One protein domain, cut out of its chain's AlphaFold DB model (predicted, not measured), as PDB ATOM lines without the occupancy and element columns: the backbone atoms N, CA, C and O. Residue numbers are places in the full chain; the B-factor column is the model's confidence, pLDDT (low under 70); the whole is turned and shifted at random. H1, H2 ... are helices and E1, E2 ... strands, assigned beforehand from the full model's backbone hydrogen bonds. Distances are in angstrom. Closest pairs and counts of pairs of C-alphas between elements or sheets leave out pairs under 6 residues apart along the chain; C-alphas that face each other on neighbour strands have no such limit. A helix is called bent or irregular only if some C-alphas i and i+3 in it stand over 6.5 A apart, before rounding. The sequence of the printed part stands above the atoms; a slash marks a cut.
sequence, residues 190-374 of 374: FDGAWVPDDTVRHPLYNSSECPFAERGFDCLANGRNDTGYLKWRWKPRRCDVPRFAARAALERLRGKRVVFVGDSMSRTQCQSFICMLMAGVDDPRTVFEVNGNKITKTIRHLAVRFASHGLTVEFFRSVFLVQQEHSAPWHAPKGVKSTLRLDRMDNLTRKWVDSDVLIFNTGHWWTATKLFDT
ATOM      1  N   PHE A 190      10.615  28.898 -16.209       90.12
ATOM      2  CA  PHE A 190       9.316  28.214 -16.216       90.12
ATOM      3  C   PHE A 190       8.178  29.102 -15.703       90.12
ATOM      4  O   PHE A 190       7.008  28.789 -15.924       90.12
ATOM      5  N   ASP A 191       8.505  30.237 -15.083       91.81
ATOM      6  CA  ASP A 191       7.540  31.235 -14.633       91.81
ATOM      7  C   ASP A 191       7.403  32.375 -15.654       91.81
ATOM      8  O   ASP A 191       8.216  33.297 -15.734       91.81
ATOM      9  N   GLY A 192       6.354  32.314 -16.473       92.44
ATOM     10  CA  GLY A 192       6.203  33.188 -17.631       92.44
ATOM     11  C   GLY A 192       4.788  33.241 -18.189       92.44
ATOM     12  O   GLY A 192       3.817  32.788 -17.573       92.44
ATOM     13  N   ALA A 193       4.678  33.829 -19.374       93.06
ATOM     14  CA  ALA A 193       3.447  33.866 -20.143       93.06
ATOM     15  C   ALA A 193       3.728  33.657 -21.632       93.06
ATOM     16  O   ALA A 193       4.798  33.996 -22.149       93.06
ATOM     17  N   TRP A 194       2.730  33.120 -22.328       92.25
ATOM     18  CA  TRP A 194       2.702  33.132 -23.781       92.25
ATOM     19  C   TRP A 194       2.386  34.545 -24.258       92.25
ATOM     20  O   TRP A 194       1.415  35.155 -23.813       92.25
ATOM     21  N   VAL A 195       3.218  35.064 -25.153       91.12
ATOM     22  CA  VAL A 195       3.034  36.373 -25.781       91.12
ATOM     23  C   VAL A 195       3.088  36.219 -27.301       91.12
ATOM     24  O   VAL A 195       3.862  35.387 -27.793       91.12
ATOM     25  N   PRO A 196       2.289  36.989 -28.058       90.12
ATOM     26  CA  PRO A 196       2.408  37.019 -29.507       90.12
ATOM     27  C   PRO A 196       3.781  37.584 -29.914       90.12
ATOM     28  O   PRO A 196       4.304  38.521 -29.304       90.12
ATOM     29  N   ASP A 197       4.389  36.978 -30.927       83.56
ATOM     30  CA  ASP A 197       5.615  37.414 -31.584       83.56
ATOM     31  C   ASP A 197       5.360  37.487 -33.092       83.56
ATOM     32  O   ASP A 197       5.485  36.501 -33.816       83.56
ATOM     33  N   ASP A 198       4.997  38.684 -33.553       75.25
ATOM     34  CA  ASP A 198       4.790  38.996 -34.969       75.25
ATOM     35  C   ASP A 198       6.099  39.367 -35.696       75.25
ATOM     36  O   ASP A 198       6.073  39.926 -36.793       75.25
ATOM     37  N   THR A 199       7.271  39.099 -35.105       78.44
ATOM     38  CA  THR A 199       8.541  39.372 -35.788       78.44
ATOM     39  C   THR A 199       8.776  38.405 -36.948       78.44
ATOM     40  O   THR A 199       8.408  37.234 -36.897       78.44
ATOM     41  N   VAL A 200       9.519  38.869 -37.961       65.62
ATOM     42  CA  VAL A 200       9.928  38.097 -39.159       65.62
ATOM     43  C   VAL A 200      10.652  36.778 -38.822       65.62
ATOM     44  O   VAL A 200      10.825  35.920 -39.676       65.62
ATOM     45  N   ARG A 201      11.102  36.599 -37.573       69.44
ATOM     46  CA  ARG A 201      11.856  35.425 -37.113       69.44
ATOM     47  C   ARG A 201      10.974  34.270 -36.616       69.44
ATOM     48  O   ARG A 201      11.535  33.243 -36.244       69.44
ATOM     49  N   HIS A 202       9.649  34.434 -36.563       73.19
ATOM     50  CA  HIS A 202       8.711  33.373 -36.185       73.19
ATOM     51  C   HIS A 202       7.812  32.951 -37.362       73.19
ATOM     52  O   HIS A 202       7.351  33.813 -38.110       73.19
ATOM     53  N   PRO A 203       7.511  31.643 -37.506       81.81
ATOM     54  CA  PRO A 203       7.999  30.524 -36.689       81.81
ATOM     55  C   PRO A 203       9.501  30.253 -36.887       81.81
ATOM     56  O   PRO A 203      10.065  30.597 -37.918       81.81
ATOM     57  N   LEU A 204      10.158  29.616 -35.905       87.31
ATOM     58  CA  LEU A 204      11.601  29.312 -35.989       87.31
ATOM     59  C   LEU A 204      11.965  28.355 -37.141       87.31
ATOM     60  O   LEU A 204      13.134  28.253 -37.497       87.31
ATOM     61  N   TYR A 205      10.986  27.624 -37.674       88.19
ATOM     62  CA  TYR A 205      11.108  26.780 -38.859       88.19
ATOM     63  C   TYR A 205       9.722  26.542 -39.470       88.19
ATOM     64  O   TYR A 205       8.707  26.627 -38.773       88.19
ATOM     65  N   ASN A 206       9.687  26.199 -40.758       87.81
ATOM     66  CA  ASN A 206       8.489  25.713 -41.434       87.81
ATOM     67  C   ASN A 206       8.428  24.177 -41.327       87.81
ATOM     68  O   ASN A 206       9.371  23.489 -41.718       87.81
ATOM     69  N   SER A 207       7.340  23.625 -40.774       86.56
ATOM     70  CA  SER A 207       7.192  22.171 -40.601       86.56
ATOM     71  C   SER A 207       7.174  21.423 -41.929       86.56
ATOM     72  O   SER A 207       7.759  20.346 -42.006       86.56
ATOM     73  N   SER A 208       6.575  22.011 -42.968       87.69
ATOM     74  CA  SER A 208       6.434  21.380 -44.284       87.69
ATOM     75  C   SER A 208       7.717  21.361 -45.106       87.69
ATOM     76  O   SER A 208       7.833  20.583 -46.047       87.69
ATOM     77  N   GLU A 209       8.697  22.186 -44.745       88.94
ATOM     78  CA  GLU A 209      10.008  22.217 -45.402       88.94
ATOM     79  C   GLU A 209      11.026  21.293 -44.719       88.94
ATOM     80  O   GLU A 209      12.073  20.989 -45.288       88.94
ATOM     81  N   CYS A 210      10.740  20.824 -43.499       90.94
ATOM     82  CA  CYS A 210      11.664  19.989 -42.746       90.94
ATOM     83  C   CYS A 210      11.459  18.494 -43.057       90.94
ATOM     84  O   CYS A 210      10.449  17.921 -42.643       90.94
ATOM     85  N   PRO A 211      12.439  17.794 -43.659       90.75
ATOM     86  CA  PRO A 211      12.289  16.379 -44.022       90.75
ATOM     87  C   PRO A 211      12.265  15.434 -42.810       90.75
ATOM     88  O   PRO A 211      11.910  14.264 -42.939       90.75
ATOM     89  N   PHE A 212      12.650  15.926 -41.628       91.50
ATOM     90  CA  PHE A 212      12.674  15.155 -40.385       91.50
ATOM     91  C   PHE A 212      11.394  15.306 -39.547       91.50
ATOM     92  O   PHE A 212      11.240  14.625 -38.529       91.50
ATOM     93  N   ALA A 213      10.472  16.181 -39.961       88.94
ATOM     94  CA  ALA A 213       9.163  16.289 -39.338       88.94
ATOM     95  C   ALA A 213       8.284  15.111 -39.786       88.94
ATOM     96  O   ALA A 213       8.057  14.887 -40.974       88.94
ATOM     97  N   GLU A 214       7.773  14.329 -38.832       87.94
ATOM     98  CA  GLU A 214       6.807  13.281 -39.162       87.94
ATOM     99  C   GLU A 214       5.506  13.919 -39.674       87.94
ATOM    100  O   GLU A 214       5.003  14.868 -39.074       87.94
ATOM    101  N   ARG A 215       4.894  13.341 -40.719       85.94
ATOM    102  CA  ARG A 215       3.623  13.825 -41.295       85.94
ATOM    103  C   ARG A 215       2.532  14.069 -40.249       85.94
ATOM    104  O   ARG A 215       1.747  14.994 -40.398       85.94
ATOM    105  N   GLY A 216       2.486  13.272 -39.179       84.69
ATOM    106  CA  GLY A 216       1.520  13.451 -38.089       84.69
ATOM    107  C   GLY A 216       1.628  14.787 -37.339       84.69
ATOM    108  O   GLY A 216       0.670  15.172 -36.678       84.69
ATOM    109  N   PHE A 217       2.758  15.490 -37.451       84.69
ATOM    110  CA  PHE A 217       3.013  16.776 -36.799       84.69
ATOM    111  C   PHE A 217       3.035  17.961 -37.771       84.69
ATOM    112  O   PHE A 217       3.106  19.107 -37.328       84.69
ATOM    113  N   ASP A 218       2.943  17.707 -39.079       87.50
ATOM    114  CA  ASP A 218       2.903  18.756 -40.090       87.50
ATOM    115  C   ASP A 218       1.473  19.256 -40.320       87.50
ATOM    116  O   ASP A 218       0.766  18.868 -41.249       87.50
ATOM    117  N   CYS A 219       1.019  20.112 -39.409       88.56
ATOM    118  CA  CYS A 219      -0.335  20.654 -39.427       88.56
ATOM    119  C   CYS A 219      -0.642  21.458 -40.705       88.56
ATOM    120  O   CYS A 219      -1.774  21.400 -41.184       88.56
ATOM    121  N   LEU A 220       0.352  22.145 -41.280       87.06
ATOM    122  CA  LEU A 220       0.190  22.919 -42.516       87.06
ATOM    123  C   LEU A 220      -0.063  21.996 -43.716       87.06
ATOM    124  O   LEU A 220      -1.075  22.152 -44.399       87.06
ATOM    125  N   ALA A 221       0.775  20.972 -43.919       88.19
ATOM    126  CA  ALA A 221       0.559  20.003 -45.000       88.19
ATOM    127  C   ALA A 221      -0.695  19.136 -44.803       88.19
ATOM    128  O   ALA A 221      -1.249  18.614 -45.769       88.19
ATOM    129  N   ASN A 222      -1.172  18.994 -43.562       91.50
ATOM    130  CA  ASN A 222      -2.424  18.302 -43.251       91.50
ATOM    131  C   ASN A 222      -3.680  19.190 -43.406       91.50
ATOM    132  O   ASN A 222      -4.772  18.752 -43.046       91.50
ATOM    133  N   GLY A 223      -3.553  20.408 -43.947       91.06
ATOM    134  CA  GLY A 223      -4.688  21.253 -44.339       91.06
ATOM    135  C   GLY A 223      -5.183  22.235 -43.274       91.06
ATOM    136  O   GLY A 223      -6.229  22.857 -43.465       91.06
ATOM    137  N   ARG A 224      -4.460  22.406 -42.159       91.31
ATOM    138  CA  ARG A 224      -4.789  23.440 -41.168       91.31
ATOM    139  C   ARG A 224      -4.453  24.824 -41.728       91.31
ATOM    140  O   ARG A 224      -3.305  25.093 -42.068       91.31
ATOM    141  N   ASN A 225      -5.450  25.704 -41.787       90.00
ATOM    142  CA  ASN A 225      -5.341  27.030 -42.402       90.00
ATOM    143  C   ASN A 225      -5.063  28.168 -41.405       90.00
ATOM    144  O   ASN A 225      -4.508  29.197 -41.792       90.00
ATOM    145  N   ASP A 226      -5.421  28.015 -40.128       90.88
ATOM    146  CA  ASP A 226      -5.144  29.018 -39.105       90.88
ATOM    147  C   ASP A 226      -3.667  28.962 -38.693       90.88
ATOM    148  O   ASP A 226      -3.196  27.963 -38.166       90.88
ATOM    149  N   THR A 227      -2.916  30.044 -38.913       87.75
ATOM    150  CA  THR A 227      -1.470  30.109 -38.612       87.75
ATOM    151  C   THR A 227      -1.146  30.861 -37.321       87.75
ATOM    152  O   THR A 227       0.015  30.960 -36.934       87.75
ATOM    153  N   GLY A 228      -2.160  31.363 -36.606       88.31
ATOM    154  CA  GLY A 228      -1.973  32.140 -35.376       88.31
ATOM    155  C   GLY A 228      -1.220  31.381 -34.278       88.31
ATOM    156  O   GLY A 228      -0.476  31.990 -33.517       88.31
ATOM    157  N   TYR A 229      -1.336  30.049 -34.232       86.88
ATOM    158  CA  TYR A 229      -0.629  29.214 -33.255       86.88
ATOM    159  C   TYR A 229       0.904  29.238 -33.423       86.88
ATOM    160  O   TYR A 229       1.626  29.017 -32.455       86.88
ATOM    161  N   LEU A 230       1.407  29.539 -34.624       88.25
ATOM    162  CA  LEU A 230       2.842  29.603 -34.929       88.25
ATOM    163  C   LEU A 230       3.508  30.890 -34.420       88.25
ATOM    164  O   LEU A 230       4.735  30.968 -34.362       88.25
ATOM    165  N   LYS A 231       2.699  31.888 -34.051       88.12
ATOM    166  CA  LYS A 231       3.140  33.236 -33.674       88.12
ATOM    167  C   LYS A 231       3.264  33.433 -32.167       88.12
ATOM    168  O   LYS A 231       3.356  34.559 -31.700       88.12
ATOM    169  N   TRP A 232       3.232  32.362 -31.381       89.12
ATOM    170  CA  TRP A 232       3.348  32.447 -29.930       89.12
ATOM    171  C   TRP A 232       4.760  32.117 -29.471       89.12
ATOM    172  O   TRP A 232       5.357  31.124 -29.895       89.12
ATOM    173  N   ARG A 233       5.269  32.914 -28.530       89.12
ATOM    174  CA  ARG A 233       6.508  32.615 -27.812       89.12
ATOM    175  C   ARG A 233       6.292  32.640 -26.311       89.12
ATOM    176  O   ARG A 233       5.488  33.406 -25.787       89.12
ATOM    177  N   TRP A 234       7.087  31.844 -25.618       91.00
ATOM    178  CA  TRP A 234       7.185  31.891 -24.170       91.00
ATOM    179  C   TRP A 234       8.091  33.050 -23.736       91.00
ATOM    180  O   TRP A 234       9.209  33.178 -24.248       91.00
ATOM    181  N   LYS A 235       7.623  33.893 -22.808       89.75
ATOM    182  CA  LYS A 235       8.419  34.956 -22.177       89.75
ATOM    183  C   LYS A 235       8.418  34.763 -20.652       89.75
ATOM    184  O   LYS A 235       7.353  34.914 -20.046       89.75
ATOM    185  N   PRO A 236       9.570  34.462 -20.027       91.94
ATOM    186  CA  PRO A 236       9.684  34.459 -18.570       91.94
ATOM    187  C   PRO A 236       9.367  35.836 -17.971       91.94
ATOM    188  O   PRO A 236       9.610  36.869 -18.596       91.94
ATOM    189  N   ARG A 237       8.793  35.861 -16.764       89.38
ATOM    190  CA  ARG A 237       8.326  37.100 -16.114       89.38
ATOM    191  C   ARG A 237       9.469  38.007 -15.671       89.38
ATOM    192  O   ARG A 237       9.362  39.222 -15.791       89.38
ATOM    193  N   ARG A 238      10.533  37.416 -15.124       88.44
ATOM    194  CA  ARG A 238      11.599  38.133 -14.401       88.44
ATOM    195  C   ARG A 238      12.921  38.221 -15.166       88.44
ATOM    196  O   ARG A 238      13.916  38.663 -14.605       88.44
ATOM    197  N   CYS A 239      12.953  37.776 -16.418       88.38
ATOM    198  CA  CYS A 239      14.167  37.754 -17.221       88.38
ATOM    199  C   CYS A 239      13.864  37.614 -18.713       88.38
ATOM    200  O   CYS A 239      12.847  37.044 -19.114       88.38
ATOM    201  N   ASP A 240      14.796  38.086 -19.535       84.19
ATOM    202  CA  ASP A 240      14.750  37.909 -20.979       84.19
ATOM    203  C   ASP A 240      15.682  36.767 -21.402       84.19
ATOM    204  O   ASP A 240      16.899  36.821 -21.233       84.19
ATOM    205  N   VAL A 241      15.096  35.711 -21.969       81.88
ATOM    206  CA  VAL A 241      15.848  34.591 -22.549       81.88
ATOM    207  C   VAL A 241      16.274  34.968 -23.971       81.88
ATOM    208  O   VAL A 241      15.432  35.435 -24.750       81.88
ATOM    209  N   PRO A 242      17.551  34.763 -24.348       84.00
ATOM    210  CA  PRO A 242      18.023  35.086 -25.685       84.00
ATOM    211  C   PRO A 242      17.224  34.327 -26.745       84.00
ATOM    212  O   PRO A 242      16.869  33.156 -26.583       84.00
ATOM    213  N   ARG A 243      16.951  35.002 -27.864       84.44
ATOM    214  CA  ARG A 243      16.267  34.375 -28.995       84.44
ATOM    215  C   ARG A 243      17.112  33.238 -29.559       84.44
ATOM    216  O   ARG A 243      18.335  33.337 -29.647       84.44
ATOM    217  N   PHE A 244      16.437  32.176 -29.987       89.50
ATOM    218  CA  PHE A 244      17.101  31.059 -30.641       89.50
ATOM    219  C   PHE A 244      17.725  31.514 -31.966       89.50
ATOM    220  O   PHE A 244      17.065  32.146 -32.791       89.50
ATOM    221  N   ALA A 245      18.993  31.168 -32.165       90.31
ATOM    222  CA  ALA A 245      19.719  31.393 -33.405       90.31
ATOM    223  C   ALA A 245      20.348  30.069 -33.843       90.31
ATOM    224  O   ALA A 245      21.262  29.572 -33.186       90.31
ATOM    225  N   ALA A 246      19.859  29.506 -34.951       92.88
ATOM    226  CA  ALA A 246      20.221  28.161 -35.399       92.88
ATOM    227  C   ALA A 246      21.736  27.989 -35.601       92.88
ATOM    228  O   ALA A 246      22.318  27.063 -35.049       92.88
ATOM    229  N   ARG A 247      22.399  28.935 -36.286       94.88
ATOM    230  CA  ARG A 247      23.865  28.926 -36.468       94.88
ATOM    231  C   ARG A 247      24.628  28.952 -35.143       94.88
ATOM    232  O   ARG A 247      25.534  28.158 -34.939       94.88
ATOM    233  N   ALA A 248      24.231  29.813 -34.206       94.75
ATOM    234  CA  ALA A 248      24.879  29.876 -32.897       94.75
ATOM    235  C   ALA A 248      24.675  28.580 -32.092       94.75
ATOM    236  O   ALA A 248      25.584  28.144 -31.389       94.75
ATOM    237  N   ALA A 249      23.499  27.954 -32.197       95.50
ATOM    238  CA  ALA A 249      23.225  26.667 -31.565       95.50
ATOM    239  C   ALA A 249      24.067  25.540 -32.183       95.50
ATOM    240  O   ALA A 249      24.659  24.757 -31.445       95.50
ATOM    241  N   LEU A 250      24.165  25.495 -33.513       97.31
ATOM    242  CA  LEU A 250      24.998  24.540 -34.245       97.31
ATOM    243  C   LEU A 250      26.477  24.648 -33.851       97.31
ATOM    244  O   LEU A 250      27.102  23.627 -33.576       97.31
ATOM    245  N   GLU A 251      27.019  25.865 -33.747       97.38
ATOM    246  CA  GLU A 251      28.405  26.077 -33.306       97.38
ATOM    247  C   GLU A 251      28.635  25.651 -31.853       97.38
ATOM    248  O   GLU A 251      29.613  24.973 -31.546       97.38
ATOM    249  N   ARG A 252      27.705  25.976 -30.946       96.19
ATOM    250  CA  ARG A 252      27.792  25.546 -29.537       96.19
ATOM    251  C   ARG A 252      27.737  24.026 -29.375       96.19
ATOM    252  O   ARG A 252      28.291  23.484 -28.421       96.19
ATOM    253  N   LEU A 253      27.049  23.349 -30.289       97.81
ATOM    254  CA  LEU A 253      26.874  21.900 -30.298       97.81
ATOM    255  C   LEU A 253      27.859  21.188 -31.232       97.81
ATOM    256  O   LEU A 253      27.721  19.989 -31.479       97.81
ATOM    257  N   ARG A 254      28.864  21.904 -31.745       98.00
ATOM    258  CA  ARG A 254      29.851  21.342 -32.659       98.00
ATOM    259  C   ARG A 254      30.590  20.174 -32.005       98.00
ATOM    260  O   ARG A 254      31.091  20.286 -30.890       98.00
ATOM    261  N   GLY A 255      30.645  19.051 -32.715       97.94
ATOM    262  CA  GLY A 255      31.289  17.822 -32.239       97.94
ATOM    263  C   GLY A 255      30.566  17.116 -31.089       97.94
ATOM    264  O   GLY A 255      31.147  16.196 -30.520       97.94
ATOM    265  N   LYS A 256      29.346  17.540 -30.727       98.44
ATOM    266  CA  LYS A 256      28.595  16.977 -29.600       98.44
ATOM    267  C   LYS A 256      27.547  15.960 -30.032       98.44
ATOM    268  O   LYS A 256      27.037  15.971 -31.156       98.44
ATOM    269  N   ARG A 257      27.163  15.123 -29.077       98.12
ATOM    270  CA  ARG A 257      26.072  14.162 -29.166       98.12
ATOM    271  C   ARG A 257      24.935  14.565 -28.229       98.12
ATOM    272  O   ARG A 257      25.080  14.514 -27.008       98.12
ATOM    273  N   VAL A 258      23.801  14.945 -28.811       98.62
ATOM    274  CA  VAL A 258      22.577  15.319 -28.090       98.62
ATOM    275  C   VAL A 258      21.576  14.179 -28.189       98.62
ATOM    276  O   VAL A 258      21.220  13.768 -29.291       98.62
ATOM    277  N   VAL A 259      21.099  13.676 -27.056       98.38
ATOM    278  CA  VAL A 259      20.213  12.513 -27.014       98.38
ATOM    279  C   VAL A 259      18.936  12.822 -26.242       98.38
ATOM    280  O   VAL A 259      18.973  13.241 -25.090       98.38
ATOM    281  N   PHE A 260      17.801  12.552 -26.878       98.06
ATOM    282  CA  PHE A 260      16.476  12.547 -26.271       98.06
ATOM    283  C   PHE A 260      16.080  11.107 -25.932       98.06
ATOM    284  O   PHE A 260      16.149  10.223 -26.787       98.06
ATOM    285  N   VAL A 261      15.638  10.851 -24.706       97.25
ATOM    286  CA  VAL A 261      15.214   9.520 -24.252       97.25
ATOM    287  C   VAL A 261      13.839   9.630 -23.616       97.25
ATOM    288  O   VAL A 261      13.647  10.391 -22.670       97.25
ATOM    289  N   GLY A 262      12.877   8.864 -24.127       95.50
ATOM    290  CA  GLY A 262      11.541   8.898 -23.553       95.50
ATOM    291  C   GLY A 262      10.428   8.367 -24.437       95.50
ATOM    292  O   GLY A 262      10.626   7.520 -25.316       95.50
ATOM    293  N   ASP A 263       9.235   8.898 -24.192       92.81
ATOM    294  CA  ASP A 263       8.014   8.572 -24.922       92.81
ATOM    295  C   ASP A 263       7.838   9.386 -26.228       92.81
ATOM    296  O   ASP A 263       8.774   9.964 -26.790       92.81
ATOM    297  N   SER A 264       6.616   9.406 -26.766       91.88
ATOM    298  CA  SER A 264       6.274  10.139 -27.990       91.88
ATOM    299  C   SER A 264       6.518  11.649 -27.900       91.88
ATOM    300  O   SER A 264       6.786  12.261 -28.932       91.88
ATOM    301  N   MET A 265       6.461  12.240 -26.704       91.88
ATOM    302  CA  MET A 265       6.714  13.669 -26.486       91.88
ATOM    303  C   MET A 265       8.207  13.997 -26.608       91.88
ATOM    304  O   MET A 265       8.583  15.047 -27.123       91.88
ATOM    305  N   SER A 266       9.080  13.067 -26.214       94.31
ATOM    306  CA  SER A 266      10.521  13.190 -26.475       94.31
ATOM    307  C   SER A 266      10.829  13.134 -27.969       94.31
ATOM    308  O   SER A 266      11.661  13.892 -28.466       94.31
ATOM    309  N   ARG A 267      10.122  12.270 -28.714       93.75
ATOM    310  CA  ARG A 267      10.281  12.186 -30.173       93.75
ATOM    311  C   ARG A 267       9.901  13.498 -30.856       93.75
ATOM    312  O   ARG A 267      10.646  13.961 -31.716       93.75
ATOM    313  N   THR A 268       8.768  14.097 -30.485       93.00
ATOM    314  CA  THR A 268       8.325  15.374 -31.072       93.00
ATOM    315  C   THR A 268       9.293  16.504 -30.757       93.00
ATOM    316  O   THR A 268       9.614  17.293 -31.645       93.00
ATOM    317  N   GLN A 269       9.812  16.558 -29.528       94.38
ATOM    318  CA  GLN A 269      10.809  17.550 -29.138       94.38
ATOM    319  C   GLN A 269      12.120  17.379 -29.920       94.38
ATOM    320  O   GLN A 269      12.655  18.366 -30.425       94.38
ATOM    321  N   CYS A 270      12.593  16.140 -30.089       96.19
ATOM    322  CA  CYS A 270      13.773  15.821 -30.892       96.19
ATOM    323  C   CYS A 270      13.601  16.255 -32.358       96.19
ATOM    324  O   CYS A 270      14.449  16.964 -32.897       96.19
ATOM    325  N   GLN A 271      12.467  15.918 -32.986       95.00
ATOM    326  CA  GLN A 271      12.161  16.339 -34.361       95.00
ATOM    327  C   GLN A 271      12.101  17.865 -34.494       95.00
ATOM    328  O   GLN A 271      12.702  18.423 -35.410       95.00
ATOM    329  N   SER A 272      11.440  18.551 -33.553       94.00
ATOM    330  CA  SER A 272      11.410  20.019 -33.514       94.00
ATOM    331  C   SER A 272      12.810  20.614 -33.445       94.00
ATOM    332  O   SER A 272      13.133  21.553 -34.168       94.00
ATOM    333  N   PHE A 273      13.653  20.045 -32.584       96.81
ATOM    334  CA  PHE A 273      15.016  20.502 -32.388       96.81
ATOM    335  C   PHE A 273      15.858  20.344 -33.654       96.81
ATOM    336  O   PHE A 273      16.515  21.297 -34.067       96.81
ATOM    337  N   ILE A 274      15.762  19.194 -34.324       96.62
ATOM    338  CA  ILE A 274      16.406  18.961 -35.622       96.62
ATOM    339  C   ILE A 274      15.940  20.005 -36.647       96.62
ATOM    340  O   ILE A 274      16.776  20.640 -37.284       96.62
ATOM    341  N   CYS A 275      14.632  20.247 -36.770       94.81
ATOM    342  CA  CYS A 275      14.098  21.221 -37.726       94.81
ATOM    343  C   CYS A 275      14.502  22.672 -37.409       94.81
ATOM    344  O   CYS A 275      14.797  23.439 -38.322       94.81
ATOM    345  N   MET A 276      14.580  23.047 -36.129       95.12
ATOM    346  CA  MET A 276      15.107  24.353 -35.716       95.12
ATOM    347  C   MET A 276      16.584  24.521 -36.097       95.12
ATOM    348  O   MET A 276      16.994  25.609 -36.494       95.12
ATOM    349  N   LEU A 277      17.388  23.461 -35.985       96.25
ATOM    350  CA  LEU A 277      18.798  23.489 -36.380       96.25
ATOM    351  C   LEU A 277      18.972  23.538 -37.902       96.25
ATOM    352  O   LEU A 277      19.845  24.260 -38.376       96.25
ATOM    353  N   MET A 278      18.122  22.836 -38.662       94.69
ATOM    354  CA  MET A 278      18.135  22.842 -40.134       94.69
ATOM    355  C   MET A 278      18.067  24.255 -40.722       94.69
ATOM    356  O   MET A 278      18.740  24.527 -41.710       94.69
ATOM    357  N   ALA A 279      17.342  25.178 -40.079       90.94
ATOM    358  CA  ALA A 279      17.253  26.577 -40.507       90.94
ATOM    359  C   ALA A 279      18.604  27.332 -40.495       90.94
ATOM    360  O   ALA A 279      18.709  28.421 -41.055       90.94
ATOM    361  N   GLY A 280      19.630  26.794 -39.826       91.75
ATOM    362  CA  GLY A 280      20.980  27.362 -39.769       91.75
ATOM    363  C   GLY A 280      22.019  26.626 -40.608       91.75
ATOM    364  O   GLY A 280      23.189  26.994 -40.535       91.75
ATOM    365  N   VAL A 281      21.627  25.586 -41.349       94.44
ATOM    366  CA  VAL A 281      22.538  24.763 -42.153       94.44
ATOM    367  C   VAL A 281      22.658  25.338 -43.561       94.44
ATOM    368  O   VAL A 281      21.649  25.548 -44.226       94.44
ATOM    369  N   ASP A 282      23.889  25.544 -44.035       93.69
ATOM    370  CA  ASP A 282      24.128  26.112 -45.369       93.69
ATOM    371  C   ASP A 282      23.894  25.093 -46.502       93.69
ATOM    372  O   ASP A 282      23.308  25.434 -47.525       93.69
ATOM    373  N   ASP A 283      24.306  23.831 -46.314       94.56
ATOM    374  CA  ASP A 283      24.017  22.727 -47.241       94.56
ATOM    375  C   ASP A 283      23.174  21.633 -46.556       94.56
ATOM    376  O   ASP A 283      23.723  20.798 -45.820       94.56
ATOM    377  N   PRO A 284      21.850  21.590 -46.805       92.62
ATOM    378  CA  PRO A 284      20.953  20.580 -46.245       92.62
ATOM    379  C   PRO A 284      21.347  19.134 -46.566       92.62
ATOM    380  O   PRO A 284      20.993  18.233 -45.809       92.62
ATOM    381  N   ARG A 285      22.113  18.887 -47.643       94.25
ATOM    382  CA  ARG A 285      22.586  17.535 -48.011       94.25
ATOM    383  C   ARG A 285      23.591  16.974 -47.007       94.25
ATOM    384  O   ARG A 285      23.789  15.764 -46.944       94.25
ATOM    385  N   THR A 286      24.200  17.840 -46.198       95.94
ATOM    386  CA  THR A 286      25.088  17.436 -45.099       95.94
ATOM    387  C   THR A 286      24.334  16.913 -43.876       95.94
ATOM    388  O   THR A 286      24.974  16.492 -42.909       95.94
ATOM    389  N   VAL A 287      22.995  16.927 -43.904       97.38
ATOM    390  CA  VAL A 287      22.143  16.434 -42.822       97.38
ATOM    391  C   VAL A 287      21.376  15.202 -43.273       97.38
ATOM    392  O   VAL A 287      20.603  15.247 -44.225       97.38
ATOM    393  N   PHE A 288      21.578  14.089 -42.575       96.31
ATOM    394  CA  PHE A 288      20.975  12.809 -42.942       96.31
ATOM    395  C   PHE A 288      20.719  11.933 -41.719       96.31
ATOM    396  O   PHE A 288      21.356  12.081 -40.674       96.31
ATOM    397  N   GLU A 289      19.771  11.006 -41.852       96.50
ATOM    398  CA  GLU A 289      19.555   9.958 -40.856       96.50
ATOM    399  C   GLU A 289      20.626   8.872 -41.028       96.50
ATOM    400  O   GLU A 289      20.869   8.400 -42.137       96.50
ATOM    401  N   VAL A 290      21.304   8.514 -39.937       95.25
ATOM    402  CA  VAL A 290      22.519   7.681 -39.945       95.25
ATOM    403  C   VAL A 290      22.241   6.236 -40.365       95.25
ATOM    404  O   VAL A 290      23.085   5.611 -41.001       95.25
ATOM    405  N   ASN A 291      21.075   5.699 -40.015       92.00
ATOM    406  CA  ASN A 291      20.700   4.304 -40.243       92.00
ATOM    407  C   ASN A 291      19.801   4.108 -41.483       92.00
ATOM    408  O   ASN A 291      19.391   2.984 -41.764       92.00
ATOM    409  N   GLY A 292      19.445   5.179 -42.199       87.25
ATOM    410  CA  GLY A 292      18.432   5.160 -43.257       87.25
ATOM    411  C   GLY A 292      17.010   4.845 -42.765       87.25
ATOM    412  O   GLY A 292      16.153   4.444 -43.558       87.25
ATOM    413  N   ASN A 293      16.736   4.992 -41.467       85.75
ATOM    414  CA  ASN A 293      15.442   4.668 -40.881       85.75
ATOM    415  C   ASN A 293      14.367   5.661 -41.333       85.75
ATOM    416  O   ASN A 293      14.517   6.878 -41.231       85.75
ATOM    417  N   LYS A 294      13.209   5.136 -41.748       85.00
ATOM    418  CA  LYS A 294      12.020   5.965 -41.966       85.00
ATOM    419  C   LYS A 294      11.466   6.431 -40.624       85.00
ATOM    420  O   LYS A 294      11.235   5.627 -39.720       85.00
ATOM    421  N   ILE A 295      11.193   7.727 -40.518       85.56
ATOM    422  CA  ILE A 295      10.604   8.323 -39.319       85.56
ATOM    423  C   ILE A 295       9.148   7.870 -39.207       85.56
ATOM    424  O   ILE A 295       8.312   8.200 -40.046       85.56
ATOM    425  N   THR A 296       8.844   7.095 -38.168       86.75
ATOM    426  CA  THR A 296       7.504   6.549 -37.913       86.75
ATOM    427  C   THR A 296       7.091   6.736 -36.458       86.75
ATOM    428  O   THR A 296       7.924   6.942 -35.572       86.75
ATOM    429  N   LYS A 297       5.790   6.579 -36.182       85.19
ATOM    430  CA  LYS A 297       5.232   6.672 -34.825       85.19
ATOM    431  C   LYS A 297       5.813   5.679 -33.824       85.19
ATOM    432  O   LYS A 297       5.709   5.905 -32.620       85.19
ATOM    433  N   THR A 298       6.377   4.576 -34.293       86.00
ATOM    434  CA  THR A 298       6.864   3.484 -33.445       86.00
ATOM    435  C   THR A 298       8.380   3.350 -33.464       86.00
ATOM    436  O   THR A 298       8.896   2.443 -32.807       86.00
ATOM    437  N   ILE A 299       9.083   4.265 -34.150       90.56
ATOM    438  CA  ILE A 299      10.541   4.256 -34.272       90.56
ATOM    439  C   ILE A 299      11.205   4.109 -32.898       90.56
ATOM    440  O   ILE A 299      10.876   4.813 -31.940       90.56
ATOM    441  N   ARG A 300      12.110   3.132 -32.799       92.75
ATOM    442  CA  ARG A 300      12.835   2.806 -31.562       92.75
ATOM    443  C   ARG A 300      14.076   3.676 -31.383       92.75
ATOM    444  O   ARG A 300      14.418   4.012 -30.254       92.75
ATOM    445  N   HIS A 301      14.731   4.022 -32.488       94.81
ATOM    446  CA  HIS A 301      15.926   4.854 -32.527       94.81
ATOM    447  C   HIS A 301      15.918   5.707 -33.794       94.81
ATOM    448  O   HIS A 301      15.714   5.179 -34.886       94.81
ATOM    449  N   LEU A 302      16.117   7.008 -33.626       95.50
ATOM    450  CA  LEU A 302      16.323   7.974 -34.700       95.50
ATOM    451  C   LEU A 302      17.674   8.636 -34.458       95.50
ATOM    452  O   LEU A 302      17.890   9.124 -33.351       95.50
ATOM    453  N   ALA A 303      18.552   8.680 -35.457       96.81
ATOM    454  CA  ALA A 303      19.831   9.374 -35.349       96.81
ATOM    455  C   ALA A 303      20.046  10.266 -36.566       96.81
ATOM    456  O   ALA A 303      20.202   9.770 -37.676       96.81
ATOM    457  N   VAL A 304      20.074  11.581 -36.362       97.88
ATOM    458  CA  VAL A 304      20.298  12.565 -37.424       97.88
ATOM    459  C   VAL A 304      21.656  13.223 -37.233       97.88
ATOM    460  O   VAL A 304      21.968  13.761 -36.168       97.88
ATOM    461  N   ARG A 305      22.478  13.175 -38.280       98.00
ATOM    462  CA  ARG A 305      23.845  13.689 -38.280       98.00
ATOM    463  C   ARG A 305      23.913  14.991 -39.064       98.00
ATOM    464  O   ARG A 305      23.582  15.007 -40.239       98.00
ATOM    465  N   PHE A 306      24.417  16.047 -38.432       98.38
ATOM    466  CA  PHE A 306      24.769  17.319 -39.070       98.38
ATOM    467  C   PHE A 306      26.261  17.301 -39.420       98.38
ATOM    468  O   PHE A 306      27.104  17.746 -38.627       98.38
ATOM    469  N   ALA A 307      26.618  16.710 -40.564       97.75
ATOM    470  CA  ALA A 307      28.002  16.348 -40.887       97.75
ATOM    471  C   ALA A 307      28.970  17.539 -40.805       97.75
ATOM    472  O   ALA A 307      29.999  17.432 -40.135       97.75
ATOM    473  N   SER A 308      28.573  18.690 -41.360       96.94
ATOM    474  CA  SER A 308      29.316  19.966 -41.352       96.94
ATOM    475  C   SER A 308      29.700  20.478 -39.955       96.94
ATOM    476  O   SER A 308      30.686  21.202 -39.798       96.94
ATOM    477  N   HIS A 309      28.957  20.074 -38.923       97.69
ATOM    478  CA  HIS A 309      29.140  20.542 -37.549       97.69
ATOM    479  C   HIS A 309      29.643  19.463 -36.594       97.69
ATOM    480  O   HIS A 309      29.754  19.717 -35.403       97.69
ATOM    481  N   GLY A 310      29.919  18.233 -37.035       97.69
ATOM    482  CA  GLY A 310      30.305  17.205 -36.055       97.69
ATOM    483  C   GLY A 310      29.182  16.790 -35.080       97.69
ATOM    484  O   GLY A 310      29.424  15.944 -34.235       97.69
ATOM    485  N   LEU A 311      27.976  17.364 -35.194       98.56
ATOM    486  CA  LEU A 311      26.837  17.157 -34.298       98.56
ATOM    487  C   LEU A 311      25.992  15.936 -34.692       98.56
ATOM    488  O   LEU A 311      25.650  15.763 -35.868       98.56
ATOM    489  N   THR A 312      25.590  15.146 -33.699       98.25
ATOM    490  CA  THR A 312      24.570  14.095 -33.835       98.25
ATOM    491  C   THR A 312      23.428  14.360 -32.860       98.25
ATOM    492  O   THR A 312      23.664  14.574 -31.671       98.25
ATOM    493  N   VAL A 313      22.192  14.331 -33.359       98.44
ATOM    494  CA  VAL A 313      20.972  14.429 -32.553       98.44
ATOM    495  C   VAL A 313      20.225  13.107 -32.635       98.44
ATOM    496  O   VAL A 313      19.910  12.636 -33.728       98.44
ATOM    497  N   GLU A 314      19.936  12.503 -31.486       97.75
ATOM    498  CA  GLU A 314      19.328  11.178 -31.414       97.75
ATOM    499  C   GLU A 314      18.067  11.159 -30.558       97.75
ATOM    500  O   GLU A 314      17.900  11.947 -29.628       97.75
ATOM    501  N   PHE A 315      17.187  10.210 -30.853       97.00
ATOM    502  CA  PHE A 315      16.054   9.854 -30.013       97.00
ATOM    503  C   PHE A 315      16.047   8.348 -29.758       97.00
ATOM    504  O   PHE A 315      16.080   7.564 -30.707       97.00
ATOM    505  N   PHE A 316      15.944   7.950 -28.490       96.19
ATOM    506  CA  PHE A 316      15.691   6.575 -28.069       96.19
ATOM    507  C   PHE A 316      14.309   6.469 -27.437       96.19
ATOM    508  O   PHE A 316      13.999   7.135 -26.446       96.19
ATOM    509  N   ARG A 317      13.487   5.574 -27.985       94.81
ATOM    510  CA  ARG A 317      12.179   5.270 -27.414       94.81
ATOM    511  C   ARG A 317      12.355   4.379 -26.191       94.81
ATOM    512  O   ARG A 317      12.533   3.172 -26.333       94.81
ATOM    513  N   SER A 318      12.239   4.986 -25.019       94.44
ATOM    514  CA  SER A 318      12.140   4.305 -23.733       94.44
ATOM    515  C   SER A 318      10.988   4.938 -22.970       94.44
ATOM    516  O   SER A 318      11.129   5.958 -22.308       94.44
ATOM    517  N   VAL A 319       9.798   4.380 -23.173       93.25
ATOM    518  CA  VAL A 319       8.530   5.006 -22.778       93.25
ATOM    519  C   VAL A 319       8.470   5.282 -21.274       93.25
ATOM    520  O   VAL A 319       8.073   6.373 -20.865       93.25
ATOM    521  N   PHE A 320       8.909   4.313 -20.473       93.31
ATOM    522  CA  PHE A 320       8.921   4.386 -19.014       93.31
ATOM    523  C   PHE A 320      10.319   4.648 -18.435       93.31
ATOM    524  O   PHE A 320      10.458   4.687 -17.220       93.31
ATOM    525  N   LEU A 321      11.358   4.794 -19.274       94.62
ATOM    526  CA  LEU A 321      12.794   4.862 -18.913       94.62
ATOM    527  C   LEU A 321      13.372   3.605 -18.236       94.62
ATOM    528  O   LEU A 321      14.579   3.360 -18.293       94.62
ATOM    529  N   VAL A 322      12.509   2.800 -17.629       94.50
ATOM    530  CA  VAL A 322      12.810   1.536 -16.969       94.50
ATOM    531  C   VAL A 322      12.513   0.345 -17.871       94.50
ATOM    532  O   VAL A 322      11.845   0.456 -18.904       94.50
ATOM    533  N   GLN A 323      13.015  -0.819 -17.478       92.75
ATOM    534  CA  GLN A 323      12.789  -2.057 -18.203       92.75
ATOM    535  C   GLN A 323      11.305  -2.459 -18.133       92.75
ATOM    536  O   GLN A 323      10.749  -2.680 -17.058       92.75
ATOM    537  N   GLN A 324      10.680  -2.579 -19.304       89.69
ATOM    538  CA  GLN A 324       9.345  -3.148 -19.468       89.69
ATOM    539  C   GLN A 324       9.461  -4.607 -19.913       89.69
ATOM    540  O   GLN A 324      10.073  -4.907 -20.941       89.69
ATOM    541  N   GLU A 325       8.844  -5.509 -19.159       87.31
ATOM    542  CA  GLU A 325       8.687  -6.911 -19.529       87.31
ATOM    543  C   GLU A 325       7.298  -7.085 -20.154       87.31
ATOM    544  O   GLU A 325       6.273  -6.944 -19.492       87.31
ATOM    545  N   HIS A 326       7.254  -7.362 -21.458       82.88
ATOM    546  CA  HIS A 326       6.006  -7.499 -22.225       82.88
ATOM    547  C   HIS A 326       5.241  -8.803 -21.952       82.88
ATOM    548  O   HIS A 326       4.227  -9.063 -22.593       82.88
ATOM    549  N   SER A 327       5.739  -9.631 -21.041       82.44
ATOM    550  CA  SER A 327       5.097 -10.866 -20.618       82.44
ATOM    551  C   SER A 327       5.019 -10.867 -19.105       82.44
ATOM    552  O   SER A 327       5.968 -10.473 -18.427       82.44
ATOM    553  N   ALA A 328       3.870 -11.275 -18.580       81.62
ATOM    554  CA  ALA A 328       3.688 -11.392 -17.149       81.62
ATOM    555  C   ALA A 328       4.532 -12.556 -16.597       81.62
ATOM    556  O   ALA A 328       4.634 -13.597 -17.256       81.62
ATOM    557  N   PRO A 329       5.128 -12.406 -15.401       81.88
ATOM    558  CA  PRO A 329       5.757 -13.515 -14.696       81.88
ATOM    559  C   PRO A 329       4.796 -14.695 -14.536       81.88
ATOM    560  O   PRO A 329       3.589 -14.505 -14.412       81.88
ATOM    561  N   TRP A 330       5.333 -15.914 -14.473       80.50
ATOM    562  CA  TRP A 330       4.535 -17.143 -14.360       80.50
ATOM    563  C   TRP A 330       3.522 -17.121 -13.199       80.50
ATOM    564  O   TRP A 330       2.408 -17.616 -13.334       80.50
ATOM    565  N   HIS A 331       3.886 -16.491 -12.080       85.88
ATOM    566  CA  HIS A 331       3.057 -16.376 -10.876       85.88
ATOM    567  C   HIS A 331       2.237 -15.076 -10.810       85.88
ATOM    568  O   HIS A 331       1.729 -14.717  -9.749       85.88
ATOM    569  N   ALA A 332       2.139 -14.324 -11.908       85.12
ATOM    570  CA  ALA A 332       1.407 -13.068 -11.911       85.12
ATOM    571  C   ALA A 332      -0.115 -13.295 -11.801       85.12
ATOM    572  O   ALA A 332      -0.643 -14.260 -12.365       85.12
ATOM    573  N   PRO A 333      -0.849 -12.389 -11.128       85.31
ATOM    574  CA  PRO A 333      -2.305 -12.431 -11.091       85.31
ATOM    575  C   PRO A 333      -2.935 -12.458 -12.489       85.31
ATOM    576  O   PRO A 333      -2.438 -11.846 -13.441       85.31
ATOM    577  N   LYS A 334      -4.090 -13.126 -12.603       81.88
ATOM    578  CA  LYS A 334      -4.874 -13.146 -13.846       81.88
ATOM    579  C   LYS A 334      -5.237 -11.713 -14.249       81.88
ATOM    580  O   LYS A 334      -5.816 -10.980 -13.456       81.88
ATOM    581  N   GLY A 335      -4.913 -11.339 -15.486       81.50
ATOM    582  CA  GLY A 335      -5.164 -10.001 -16.035       81.50
ATOM    583  C   GLY A 335      -3.919  -9.118 -16.153       81.50
ATOM    584  O   GLY A 335      -3.955  -8.134 -16.888       81.50
ATOM    585  N   VAL A 336      -2.797  -9.487 -15.525       85.38
ATOM    586  CA  VAL A 336      -1.515  -8.809 -15.762       85.38
ATOM    587  C   VAL A 336      -0.979  -9.223 -17.131       85.38
ATOM    588  O   VAL A 336      -0.771 -10.405 -17.392       85.38
ATOM    589  N   LYS A 337      -0.751  -8.248 -18.015       84.56
ATOM    590  CA  LYS A 337      -0.198  -8.484 -19.362       84.56
ATOM    591  C   LYS A 337       1.288  -8.155 -19.468       84.56
ATOM    592  O   LYS A 337       2.000  -8.765 -20.258       84.56
ATOM    593  N   SER A 338       1.756  -7.180 -18.693       87.81
ATOM    594  CA  SER A 338       3.146  -6.725 -18.696       87.81
ATOM    595  C   SER A 338       3.539  -6.213 -17.316       87.81
ATOM    596  O   SER A 338       2.669  -5.898 -16.503       87.81
ATOM    597  N   THR A 339       4.841  -6.139 -17.047       89.62
ATOM    598  CA  THR A 339       5.368  -5.575 -15.798       89.62
ATOM    599  C   THR A 339       6.440  -4.525 -16.080       89.62
ATOM    600  O   THR A 339       7.105  -4.545 -17.121       89.62
ATOM    601  N   LEU A 340       6.589  -3.576 -15.156       91.81
ATOM    602  CA  LEU A 340       7.650  -2.572 -15.170       91.81
ATOM    603  C   LEU A 340       8.608  -2.848 -14.016       91.81
ATOM    604  O   LEU A 340       8.194  -2.972 -12.865       91.81
ATOM    605  N   ARG A 341       9.899  -2.921 -14.328       91.94
ATOM    606  CA  ARG A 341      10.974  -3.156 -13.364       91.94
ATOM    607  C   ARG A 341      11.575  -1.824 -12.946       91.94
ATOM    608  O   ARG A 341      12.519  -1.348 -13.568       91.94
ATOM    609  N   LEU A 342      11.010  -1.204 -11.910       93.00
ATOM    610  CA  LEU A 342      11.422   0.134 -11.456       93.00
ATOM    611  C   LEU A 342      12.870   0.180 -10.933       93.00
ATOM    612  O   LEU A 342      13.488   1.239 -10.912       93.00
ATOM    613  N   ASP A 343      13.419  -0.976 -10.552       93.62
ATOM    614  CA  ASP A 343      14.799  -1.167 -10.104       93.62
ATOM    615  C   ASP A 343      15.822  -1.207 -11.254       93.62
ATOM    616  O   ASP A 343      17.032  -1.182 -11.012       93.62
ATOM    617  N   ARG A 344      15.366  -1.285 -12.514       93.19
ATOM    618  CA  ARG A 344      16.234  -1.465 -13.685       93.19
ATOM    619  C   ARG A 344      15.933  -0.465 -14.785       93.19
ATOM    620  O   ARG A 344      14.826  -0.386 -15.307       93.19
ATOM    621  N   MET A 345      16.975   0.233 -15.221       92.25
ATOM    622  CA  MET A 345      16.911   1.078 -16.411       92.25
ATOM    623  C   MET A 345      16.702   0.240 -17.677       92.25
ATOM    624  O   MET A 345      17.127  -0.914 -17.757       92.25
ATOM    625  N   ASP A 346      16.091   0.844 -18.695       91.94
ATOM    626  CA  ASP A 346      15.889   0.221 -20.003       91.94
ATOM    627  C   ASP A 346      17.211  -0.307 -20.598       91.94
ATOM    628  O   ASP A 346      18.276   0.313 -20.483       91.94
ATOM    629  N   ASN A 347      17.142  -1.436 -21.302       89.50
ATOM    630  CA  ASN A 347      18.277  -2.069 -21.979       89.50
ATOM    631  C   ASN A 347      19.011  -1.136 -22.963       89.50
ATOM    632  O   ASN A 347      20.190  -1.346 -23.264       89.50
ATOM    633  N   LEU A 348      18.345  -0.089 -23.458       88.69
ATOM    634  CA  LEU A 348      18.938   0.925 -24.330       88.69
ATOM    635  C   LEU A 348      19.917   1.867 -23.608       88.69
ATOM    636  O   LEU A 348      20.655   2.571 -24.293       88.69
ATOM    637  N   THR A 349      19.999   1.841 -22.273       89.88
ATOM    638  CA  THR A 349      20.863   2.723 -21.456       89.88
ATOM    639  C   THR A 349      22.312   2.764 -21.916       89.88
ATOM    640  O   THR A 349      22.914   3.829 -22.052       89.88
ATOM    641  N   ARG A 350      22.873   1.599 -22.257       91.88
ATOM    642  CA  ARG A 350      24.267   1.491 -22.716       91.88
ATOM    643  C   ARG A 350      24.536   2.244 -24.022       91.88
ATOM    644  O   ARG A 350      25.692   2.503 -24.322       91.88
ATOM    645  N   LYS A 351      23.498   2.573 -24.799       93.19
ATOM    646  CA  LYS A 351      23.632   3.260 -26.089       93.19
ATOM    647  C   LYS A 351      23.740   4.775 -25.962       93.19
ATOM    648  O   LYS A 351      24.190   5.401 -26.913       93.19
ATOM    649  N   TRP A 352      23.308   5.371 -24.853       93.31
ATOM    650  CA  TRP A 352      23.249   6.832 -24.694       93.31
ATOM    651  C   TRP A 352      24.010   7.365 -23.475       93.31
ATOM    652  O   TRP A 352      24.034   8.574 -23.248       93.31
ATOM    653  N   VAL A 353      24.672   6.484 -22.719       92.19
ATOM    654  CA  VAL A 353      25.462   6.824 -21.523       92.19
ATOM    655  C   VAL A 353      26.643   7.768 -21.796       92.19
ATOM    656  O   VAL A 353      27.098   8.470 -20.900       92.19
ATOM    657  N   ASP A 354      27.152   7.782 -23.023       93.31
ATOM    658  CA  ASP A 354      28.297   8.570 -23.483       93.31
ATOM    659  C   ASP A 354      27.878   9.801 -24.307       93.31
ATOM    660  O   ASP A 354      28.644  10.294 -25.130       93.31
ATOM    661  N   SER A 355      26.651  10.287 -24.112       97.00
ATOM    662  CA  SER A 355      26.172  11.531 -24.719       97.00
ATOM    663  C   SER A 355      26.717  12.774 -24.007       97.00
ATOM    664  O   SER A 355      26.950  12.762 -22.800       97.00
ATOM    665  N   ASP A 356      26.898  13.862 -24.759       97.94
ATOM    666  CA  ASP A 356      27.301  15.161 -24.205       97.94
ATOM    667  C   ASP A 356      26.117  15.902 -23.580       97.94
ATOM    668  O   ASP A 356      26.270  16.635 -22.604       97.94
ATOM    669  N   VAL A 357      24.931  15.737 -24.171       97.81
ATOM    670  CA  VAL A 357      23.673  16.304 -23.683       97.81
ATOM    671  C   VAL A 357      22.621  15.210 -23.698       97.81
ATOM    672  O   VAL A 357      22.381  14.593 -24.735       97.81
ATOM    673  N   LEU A 358      21.966  15.008 -22.560       97.12
ATOM    674  CA  LEU A 358      20.968  13.968 -22.369       97.12
ATOM    675  C   LEU A 358      19.680  14.578 -21.821       97.12
ATOM    676  O   LEU A 358      19.697  15.282 -20.814       97.12
ATOM    677  N   ILE A 359      18.569  14.330 -22.510       97.56
ATOM    678  CA  ILE A 359      17.260  14.921 -22.225       97.56
ATOM    679  C   ILE A 359      16.269  13.781 -22.023       97.56
ATOM    680  O   ILE A 359      15.976  13.036 -22.958       97.56
ATOM    681  N   PHE A 360      15.747  13.655 -20.807       95.62
ATOM    682  CA  PHE A 360      14.764  12.636 -20.453       95.62
ATOM    683  C   PHE A 360      13.359  13.216 -20.396       95.62
ATOM    684  O   PHE A 360      13.160  14.330 -19.913       95.62
ATOM    685  N   ASN A 361      12.373  12.433 -20.823       94.06
ATOM    686  CA  ASN A 361      10.976  12.693 -20.498       94.06
ATOM    687  C   ASN A 361      10.196  11.376 -20.434       94.06
ATOM    688  O   ASN A 361      10.235  10.553 -21.349       94.06
ATOM    689  N   THR A 362       9.461  11.207 -19.341       92.50
ATOM    690  CA  THR A 362       8.444  10.178 -19.194       92.50
ATOM    691  C   THR A 362       7.274  10.767 -18.424       92.50
ATOM    692  O   THR A 362       7.452  11.388 -17.380       92.50
ATOM    693  N   GLY A 363       6.071  10.633 -18.969       88.44
ATOM    694  CA  GLY A 363       4.879  11.213 -18.350       88.44
ATOM    695  C   GLY A 363       3.613  10.793 -19.071       88.44
ATOM    696  O   GLY A 363       2.656  10.332 -18.458       88.44
ATOM    697  N   HIS A 364       3.636  10.831 -20.404       89.06
ATOM    698  CA  HIS A 364       2.436  10.618 -21.208       89.06
ATOM    699  C   HIS A 364       1.860   9.195 -21.095       89.06
ATOM    700  O   HIS A 364       0.711   8.972 -21.476       89.06
ATOM    701  N   TRP A 365       2.648   8.228 -20.621       90.12
ATOM    702  CA  TRP A 365       2.253   6.824 -20.465       90.12
ATOM    703  C   TRP A 365       1.914   6.410 -19.035       90.12
ATOM    704  O   TRP A 365       1.407   5.308 -18.842       90.12
ATOM    705  N   TRP A 366       2.113   7.291 -18.057       91.00
ATOM    706  CA  TRP A 366       1.760   7.052 -16.658       91.00
ATOM    707  C   TRP A 366       0.290   7.395 -16.399       91.00
ATOM    708  O   TRP A 366      -0.041   8.199 -15.535       91.00
ATOM    709  N   THR A 367      -0.607   6.812 -17.195       91.62
ATOM    710  CA  THR A 367      -2.056   6.949 -17.019       91.62
ATOM    711  C   THR A 367      -2.681   5.573 -16.866       91.62
ATOM    712  O   THR A 367      -2.207   4.616 -17.480       91.62
ATOM    713  N   ALA A 368      -3.761   5.472 -16.085       88.25
ATOM    714  CA  ALA A 368      -4.431   4.200 -15.812       88.25
ATOM    715  C   ALA A 368      -4.740   3.425 -17.105       88.25
ATOM    716  O   ALA A 368      -4.343   2.275 -17.247       88.25
ATOM    717  N   THR A 369      -5.306   4.103 -18.107       87.88
ATOM    718  CA  THR A 369      -5.622   3.493 -19.406       87.88
ATOM    719  C   THR A 369      -4.402   2.901 -20.109       87.88
ATOM    720  O   THR A 369      -4.486   1.863 -20.751       87.88
ATOM    721  N   LYS A 370      -3.234   3.542 -20.018       87.31
ATOM    722  CA  LYS A 370      -2.031   3.053 -20.705       87.31
ATOM    723  C   LYS A 370      -1.276   2.004 -19.906       87.31
ATOM    724  O   LYS A 370      -0.602   1.185 -20.521       87.31
ATOM    725  N   LEU A 371      -1.388   2.030 -18.583       86.06
ATOM    726  CA  LEU A 371      -0.753   1.059 -17.697       86.06
ATOM    727  C   LEU A 371      -1.551  -0.244 -17.598       86.06
ATOM    728  O   LEU A 371      -0.946  -1.310 -17.550       86.06
ATOM    729  N   PHE A 372      -2.885  -0.165 -17.588       82.06
ATOM    730  CA  PHE A 372      -3.748  -1.302 -17.260       82.06
ATOM    731  C   PHE A 372      -4.585  -1.821 -18.438       82.06
ATOM    732  O   PHE A 372      -4.860  -3.018 -18.482       82.06
ATOM    733  N   ASP A 373      -4.928  -0.980 -19.425       77.06
ATOM    734  CA  ASP A 373      -5.821  -1.394 -20.524       77.06
ATOM    735  C   ASP A 373      -5.082  -1.803 -21.814       77.06
ATOM    736  O   ASP A 373      -5.716  -2.308 -22.748       77.06
ATOM    737  N   THR A 374      -3.762  -1.593 -21.894       62.66
ATOM    738  CA  THR A 374      -2.969  -1.863 -23.112       62.66
ATOM    739  C   THR A 374      -2.682  -3.331 -23.375       62.66
ATOM    740  O   THR A 374      -2.777  -4.166 -22.448       62.66
TER     741      THR A 374
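This is residues 190 to 374 of the 374 residues of the protein "PMR5N domain-containing protein" of Sorghum bicolor (UniProt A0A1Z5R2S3). A twisted five-stranded sheet with the long helix H3 packed along one face makes the body. Two small two-stranded sheets lie toward opposite ends of the long axis: E1 with E2 at one, the hairpin E7 and E8 at the other. The printed part has 185 residues with five named helices and nine named strands, in the order E1 H1 E2 H2 E3 H3 E4 E5 E6 E7 E8 H4 E9 H5; the class is mixed, helices and strands, with under half of the residues in named elements. The large sheet, E4 E5 E6 E3 E9, is mixed and the small ones are antiparallel. The whole is only just compact, close to loose, with a radius of gyration of the C-alphas of 19.0 A, and elongated, spanning 61 by 38 by 35 A.

E1, residues 192 to 196, and E2, residues 232 to 236, are antiparallel neighbours; N 195 and O 233, 2.9 A apart, are within hydrogen-bond range. H1, residues 228 to 231, has a tight link to E2. H2, residues 246 to 252, touches H3, residues 264 to 278, about perpendicular at 82 degrees; H3 uses residues 276 to 278 alone, and the closest C-alphas are those of Ala 246 and Leu 277, 5.0 A. The large sheet runs E4, residues 287 to 289, E5, residues 301 to 306, E6, residues 311 to 317, E3, residues 257 to 262, and E9, residues 357 to 361. H3 is on it, making two layers, at a height over the sheet of 8.5 A, over E6 and E3; the closest C-alphas of H3 and E6 are those of Arg 267 and Phe 315, 6.2 A. It runs along the strands, at 10 degrees to E6 on the local plane. E3, H3 and E4 form a split strand-helix-strand unit, two strands running the same way with E5 and E6 between them, and its crossover is right-handed. E4, E5 and E6 form a meander, each strand the antiparallel neighbour of the one before; N 305 and O 288 are 2.9 A apart, N 304 and O 313 2.8 A. The parallel pairs have N 260 and O 314 at 2.8 A for E6 and E3, and N 259 and O 357 at 2.8 A for E3 and E9. E7, residues 322 to 325, and E8, residues 339 to 345, form a hairpin, with N 325 and O 339 at 2.8 A. H4, residues 347 to 351, is irregular, C-alphas 347 and 350 being 7.0 A apart, and only grazes the large sheet with residues 348 to 351. H5, residues 368 to 372, is apart from E8. Every O i to N i+4 pair is within hydrogen-bond range in H2, H3 and H5; H4 has 0 of 1, with 1 of 2 O i to N i+3 pairs, and H1 is too short for an i+4 pair.

E1 begins with C-alpha 192 at (6.203, 33.188, -17.631). H3, 21.2 A long, begins with C-alpha 264 at (6.274, 10.139, -27.990). E6 is 20.1 A long, E5 16.6 A and E3 16.4 A. H5 ends with C-alpha 372 at (-3.748, -1.302, -17.260).

The C-alphas of Val 200 and His 331, the two farthest apart, are 61.8 A apart. The printed part has no cut. The long links are E1 to H1, E4 to E5 and E7 to E8. The mean pLDDT of the printed part is 90.7; residues 200 to 201 and residue 374 are under 70.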